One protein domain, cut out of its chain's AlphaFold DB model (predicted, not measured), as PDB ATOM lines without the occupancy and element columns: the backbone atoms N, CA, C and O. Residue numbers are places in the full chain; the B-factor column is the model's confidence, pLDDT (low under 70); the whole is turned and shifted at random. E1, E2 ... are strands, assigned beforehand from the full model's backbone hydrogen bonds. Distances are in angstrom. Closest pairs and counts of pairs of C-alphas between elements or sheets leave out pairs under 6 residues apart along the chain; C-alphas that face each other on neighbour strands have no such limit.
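This is residues 196 to 242 of the 262 residues of the protein "Chromo domain-containing protein T09A5.8" of Hibiscus syriacus (UniProt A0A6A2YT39). A small, strongly twisted sheet of three antiparallel strands is sharply bent: its long inner strand E2 turns by 78 degrees at residue 213, with E1 beside its first part and E3 beside its second. From the one end the turn of the E1 and E2 hairpin sticks out with residues 202 to 207, and from the other a long loop, residues 218 to 236, swings away and folds back to E3. The printed part has 47 residues with no named helix and three named strands, E1, E2 and E3 along the chain, which is also their order across the sheet; the class is all strand. The whole is loose, with a radius of gyration of the C-alphas of 12.3 A, and its outline is flat, spanning 33 by 24 by 13 A.

The inner strand of the sheet is E2, residues 206 to 217, and it bends at His 213. Its neighbour E1, residues 196 to 203, is an edge strand and antiparallel to it, with 134 degrees between their directions. These two form a hairpin over a tight link of 2 residues. The C-alphas of Glu 202 and Ser 207 face each other at 4.5 A, and those of Leu 196 and His 213 at 4.7 A. N 199 and O 210, 2.8 A, and N 208 and O 201, 3.0 A, are within hydrogen-bond range. The other edge strand is E3, residues 237 to 241, antiparallel to E2 at 119 degrees and forming a hairpin with it over a long link. The C-alphas of Ala 212 and Ala 241 face each other at 4.1 A, and those of Ile 217 and Val 237 at 4.7 A. N 215 and O 238, 2.8 A, and N 240 and O 213, 3.0 A, are within hydrogen-bond range. The three strands form a meander, each the antiparallel neighbour of the one before.

E2 is the longest strand, 12 residues and 26.6 A from C-alpha 206 at (52.866, 168.465, 300.407) to C-alpha 217 at (55.751, 189.340, 284.112). E1 measures 21.3 A and begins with C-alpha 196 at (49.094, 189.891, 295.588). E3 measures 12.6 A and ends with C-alpha 241 at (56.737, 185.327, 299.066).

The two C-alphas farthest apart, those of Gly 204 and Ile 224, are 34.5 A from each other. The printed part has no cut, and the long link, E2 to E3, has 19 residues. The mean pLDDT of the printed part is 70.7; residues 224 to 242 are under 70, and E3 has a mean of 55.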
ATOM      1  N   LEU A 196      49.112 190.966 294.604       87.69
ATOM      2  CA  LEU A 196      49.094 189.891 295.588       87.69
ATOM      3  C   LEU A 196      48.329 188.701 295.009       87.69
ATOM      4  O   LEU A 196      47.157 188.817 294.652       87.69
ATOM      5  N   VAL A 197      48.978 187.544 294.977       87.12
ATOM      6  CA  VAL A 197      48.377 186.291 294.529       87.12
ATOM      7  C   VAL A 197      48.582 185.186 295.555       87.12
ATOM      8  O   VAL A 197      49.542 185.204 296.331       87.12
ATOM      9  N   LEU A 198      47.693 184.195 295.523       88.81
ATOM     10  CA  LEU A 198      47.854 182.955 296.268       88.81
ATOM     11  C   LEU A 198      48.569 181.924 295.385       88.81
ATOM     12  O   LEU A 198      48.038 181.479 294.368       88.81
ATOM     13  N   CYS A 199      49.786 181.549 295.767       84.81
ATOM     14  CA  CYS A 199      50.624 180.621 295.022       84.81
ATOM     15  C   CYS A 199      50.642 179.241 295.669       84.81
ATOM     16  O   CYS A 199      50.866 179.111 296.871       84.81
ATOM     17  N   LEU A 200      50.509 178.208 294.838       84.31
ATOM     18  CA  LEU A 200      50.764 176.830 295.235       84.31
ATOM     19  C   LEU A 200      52.273 176.564 295.265       84.31
ATOM     20  O   LEU A 200      52.928 176.595 294.217       84.31
ATOM     21  N   GLN A 201      52.798 176.259 296.446       82.12
ATOM     22  CA  GLN A 201      54.139 175.732 296.648       82.12
ATOM     23  C   GLN A 201      54.063 174.218 296.881       82.12
ATOM     24  O   GLN A 201      53.487 173.754 297.861       82.12
ATOM     25  N   GLU A 202      54.676 173.450 295.983       83.38
ATOM     26  CA  GLU A 202      54.806 171.995 296.100       83.38
ATOM     27  C   GLU A 202      56.170 171.669 296.732       83.38
ATOM     28  O   GLU A 202      57.214 172.064 296.208       83.38
ATOM     29  N   ARG A 203      56.173 170.991 297.886       75.81
ATOM     30  CA  ARG A 203      57.373 170.494 298.579       75.81
ATOM     31  C   ARG A 203      57.212 169.007 298.882       75.81
ATOM     32  O   ARG A 203      56.528 168.639 299.834       75.81
ATOM     33  N   GLY A 204      57.883 168.159 298.104       79.38
ATOM     34  CA  GLY A 204      57.739 166.707 298.235       79.38
ATOM     35  C   GLY A 204      56.280 166.299 298.032       79.38
ATOM     36  O   GLY A 204      55.691 166.650 297.014       79.38
ATOM     37  N   ASP A 205      55.699 165.641 299.032       76.31
ATOM     38  CA  ASP A 205      54.307 165.169 299.001       76.31
ATOM     39  C   ASP A 205      53.289 166.203 299.520       76.31
ATOM     40  O   ASP A 205      52.098 165.912 299.614       76.31
ATOM     41  N   GLN A 206      53.735 167.409 299.888       73.56
ATOM     42  CA  GLN A 206      52.866 168.465 300.407       73.56
ATOM     43  C   GLN A 206      52.687 169.587 299.388       73.56
ATOM     44  O   GLN A 206      53.649 170.073 298.788       73.56
ATOM     45  N   SER A 207      51.443 170.033 299.233       80.75
ATOM     46  CA  SER A 207      51.081 171.190 298.427       80.75
ATOM     47  C   SER A 207      50.369 172.207 299.318       80.75
ATOM     48  O   SER A 207      49.338 171.932 299.929       80.75
ATOM     49  N   ILE A 208      50.991 173.372 299.462       86.12
ATOM     50  CA  ILE A 208      50.607 174.405 300.427       86.12
ATOM     51  C   ILE A 208      50.511 175.752 299.725       86.12
ATOM     52  O   ILE A 208      51.248 176.030 298.777       86.12
ATOM     53  N   TYR A 209      49.575 176.586 300.170       88.94
ATOM     54  CA  TYR A 209      49.260 177.852 299.520       88.94
ATOM     55  C   TYR A 209      49.802 179.034 300.321       88.94
ATOM     56  O   TYR A 209      49.535 179.153 301.515       88.94
ATOM     57  N   TYR A 210      50.517 179.943 299.659       87.69
ATOM     58  CA  TYR A 210      51.106 181.124 300.287       87.69
ATOM     59  C   TYR A 210      50.850 182.394 299.495       87.69
ATOM     60  O   TYR A 210      50.737 182.376 298.272       87.69
ATOM     61  N   ASP A 211      50.833 183.509 300.212       87.88
ATOM     62  CA  ASP A 211      50.818 184.830 299.607       87.88
ATOM     63  C   ASP A 211      52.152 185.143 298.936       87.88
ATOM     64  O   ASP A 211      53.229 184.977 299.520       87.88
ATOM     65  N   ALA A 212      52.077 185.655 297.714       86.31
ATOM     66  CA  ALA A 212      53.240 186.135 297.001       86.31
ATOM     67  C   ALA A 212      52.897 187.346 296.134       86.31
ATOM     68  O   ALA A 212      51.783 187.479 295.634       86.31
ATOM     69  N   HIS A 213      53.870 188.236 295.963       84.31
ATOM     70  CA  HIS A 213      53.726 189.397 295.092       84.31
ATOM     71  C   HIS A 213      54.355 189.125 293.738       84.31
ATOM     72  O   HIS A 213      55.464 188.582 293.660       84.31
ATOM     73  N   VAL A 214      53.673 189.554 292.681       84.88
ATOM     74  CA  VAL A 214      54.207 189.518 291.323       84.88
ATOM     75  C   VAL A 214      55.361 190.512 291.204       84.88
ATOM     76  O   VAL A 214      55.173 191.714 291.350       84.88
ATOM     77  N   VAL A 215      56.567 190.031 290.916       86.56
ATOM     78  CA  VAL A 215      57.774 190.871 290.781       86.56
ATOM     79  C   VAL A 215      58.060 191.204 289.322       86.56
ATOM     80  O   VAL A 215      58.556 192.282 289.006       86.56
ATOM     81  N   LYS A 216      57.766 190.266 288.424       82.25
ATOM     82  CA  LYS A 216      58.037 190.392 286.994       82.25
ATOM     83  C   LYS A 216      57.028 189.560 286.219       82.25
ATOM     84  O   LYS A 216      56.689 188.470 286.672       82.25
ATOM     85  N   ILE A 217      56.601 190.061 285.062       83.56
ATOM     86  CA  ILE A 217      55.751 189.340 284.112       83.56
ATOM     87  C   ILE A 217      56.419 189.378 282.738       83.56
ATOM     88  O   ILE A 217      56.548 190.443 282.137       83.56
ATOM     89  N   ASP A 218      56.789 188.212 282.225       79.69
ATOM     90  CA  ASP A 218      57.287 188.014 280.870       79.69
ATOM     91  C   ASP A 218      56.157 187.430 280.009       79.69
ATOM     92  O   ASP A 218      55.861 186.239 280.057       79.69
ATOM     93  N   ARG A 219      55.474 188.265 279.217       77.69
ATOM     94  CA  ARG A 219      54.340 187.812 278.390       77.69
ATOM     95  C   ARG A 219      54.824 187.248 277.053       77.69
ATOM     96  O   ARG A 219      55.585 187.901 276.342       77.69
ATOM     97  N   LYS A 220      54.326 186.069 276.671       73.62
ATOM     98  CA  LYS A 220      54.434 185.543 275.300       73.62
ATOM     99  C   LYS A 220      53.088 185.643 274.591       73.62
ATOM    100  O   LYS A 220      52.044 185.578 275.233       73.62
ATOM    101  N   MET A 221      53.114 185.774 273.265       74.25
ATOM    102  CA  MET A 221      51.897 185.700 272.457       74.25
ATOM    103  C   MET A 221      51.252 184.314 272.589       74.25
ATOM    104  O   MET A 221      51.909 183.296 272.382       74.25
ATOM    105  N   HIS A 222      49.960 184.297 272.895       74.31
ATOM    106  CA  HIS A 222      49.096 183.119 272.853       74.31
ATOM    107  C   HIS A 222      47.775 183.492 272.162       74.31
ATOM    108  O   HIS A 222      47.425 184.672 272.075       74.31
ATOM    109  N   ASP A 223      47.054 182.505 271.624       70.50
ATOM    110  CA  ASP A 223      45.761 182.744 270.974       70.50
ATOM    111  C   ASP A 223      44.626 182.912 272.007       70.50
ATOM    112  O   ASP A 223      44.831 182.820 273.223       70.50
ATOM    113  N   ILE A 224      43.403 183.172 271.525       64.00
ATOM    114  CA  ILE A 224      42.201 183.344 272.364       64.00
ATOM    115  C   ILE A 224      41.848 182.103 273.196       64.00
ATOM    116  O   ILE A 224      41.006 182.188 274.084       64.00
ATOM    117  N   ARG A 225      42.480 180.948 272.926       66.38
ATOM    118  CA  ARG A 225      42.324 179.730 273.735       66.38
ATOM    119  C   ARG A 225      43.111 179.818 275.052       66.38
ATOM    120  O   ARG A 225      43.058 178.884 275.844       66.38
ATOM    121  N   GLY A 226      43.774 180.953 275.293       61.62
ATOM    122  CA  GLY A 226      44.440 181.307 276.540       61.62
ATOM    123  C   GLY A 226      45.864 180.774 276.625       61.62
ATOM    124  O   GLY A 226      46.354 180.076 275.732       61.62
ATOM    125  N   CYS A 227      46.533 181.096 277.730       64.81
ATOM    126  CA  CYS A 227      47.740 180.385 278.139       64.81
ATOM    127  C   CYS A 227      47.391 178.890 278.220       64.81
ATOM    128  O   CYS A 227      46.558 178.504 279.028       64.81
ATOM    129  N   ARG A 228      47.921 178.029 277.343       55.06
ATOM    130  CA  ARG A 228      47.575 176.591 277.375       55.06
ATOM    131  C   ARG A 228      48.080 175.943 278.667       55.06
ATOM    132  O   ARG A 228      48.960 176.483 279.313       55.06
ATOM    133  N   LYS A 229      47.591 174.750 279.019       48.12
ATOM    134  CA  LYS A 229      48.029 173.998 280.220       48.12
ATOM    135  C   LYS A 229      49.544 173.713 280.283       48.12
ATOM    136  O   LYS A 229      50.060 173.413 281.349       48.12
ATOM    137  N   GLU A 230      50.249 173.817 279.156       45.00
ATOM    138  CA  GLU A 230      51.717 173.735 279.059       45.00
ATOM    139  C   GLU A 230      52.424 175.059 279.429       45.00
ATOM    140  O   GLU A 230      53.639 175.094 279.614       45.00
ATOM    141  N   PHE A 231      51.679 176.163 279.528       45.12
ATOM    142  CA  PHE A 231      52.146 177.460 280.005       45.12
ATOM    143  C   PHE A 231      52.053 177.498 281.529       45.12
ATOM    144  O   PHE A 231      51.083 177.971 282.118       45.12
ATOM    145  N   ASP A 232      53.107 177.006 282.165       52.62
ATOM    146  CA  ASP A 232      53.327 177.229 283.585       52.62
ATOM    147  C   ASP A 232      53.581 178.726 283.825       52.62
ATOM    148  O   ASP A 232      54.631 179.264 283.463       52.62
ATOM    149  N   TRP A 233      52.607 179.411 284.424       58.25
ATOM    150  CA  TRP A 233      52.717 180.814 284.817       58.25
ATOM    151  C   TRP A 233      53.911 181.054 285.743       58.25
ATOM    152  O   TRP A 233      54.448 182.155 285.725       58.25
ATOM    153  N   ARG A 234      54.400 180.037 286.471       55.44
ATOM    154  CA  ARG A 234      55.618 180.132 287.292       55.44
ATOM    155  C   ARG A 234      56.866 180.426 286.447       55.44
ATOM    156  O   ARG A 234      57.781 181.080 286.932       55.44
ATOM    157  N   ASN A 235      56.897 180.008 285.175       45.50
ATOM    158  CA  ASN A 235      58.002 180.313 284.252       45.50
ATOM    159  C   ASN A 235      57.930 181.730 283.656       45.50
ATOM    160  O   ASN A 235      58.923 182.219 283.120       45.50
ATOM    161  N   TYR A 236      56.766 182.382 283.719       51.25
ATOM    162  CA  TYR A 236      56.516 183.698 283.118       51.25
ATOM    163  C   TYR A 236      56.292 184.796 284.147       51.25
ATOM    164  O   TYR A 236      56.402 185.978 283.830       51.25
ATOM    165  N   VAL A 237      55.969 184.416 285.374       55.19
ATOM    166  CA  VAL A 237      55.689 185.319 286.469       55.19
ATOM    167  C   VAL A 237      56.573 184.912 287.632       55.19
ATOM    168  O   VAL A 237      56.519 183.784 288.116       55.19
ATOM    169  N   ILE A 238      57.435 185.830 288.054       57.19
ATOM    170  CA  ILE A 238      58.308 185.607 289.204       57.19
ATOM    171  C   ILE A 238      57.584 186.145 290.427       57.19
ATOM    172  O   ILE A 238      57.235 187.327 290.466       57.19
ATOM    173  N   PHE A 239      57.406 185.297 291.433       65.38
ATOM    174  CA  PHE A 239      56.771 185.671 292.689       65.38
ATOM    175  C   PHE A 239      57.803 185.753 293.801       65.38
ATOM    176  O   PHE A 239      58.686 184.900 293.907       65.38
ATOM    177  N   ARG A 240      57.678 186.762 294.661       45.44
ATOM    178  CA  ARG A 240      58.346 186.761 295.967       45.44
ATOM    179  C   ARG A 240      57.301 186.558 297.048       45.44
ATOM    180  O   ARG A 240      56.371 187.355 297.166       45.44
ATOM    181  N   ALA A 241      57.476 185.498 297.829       49.50
ATOM    182  CA  ALA A 241      56.737 185.327 299.066       49.50
ATOM    183  C   ALA A 241      57.213 186.399 300.054       49.50
ATOM    184  O   ALA A 241      58.401 186.485 300.362       49.50
ATOM    185  N   TYR A 242      56.284 187.225 300.515       42.59
ATOM    186  CA  TYR A 242      56.492 188.129 301.637       42.59
ATOM    187  C   TYR A 242      55.411 187.803 302.664       42.59
ATOM    188  O   TYR A 242      54.249 187.619 302.298       42.59
TER     189      TYR A 242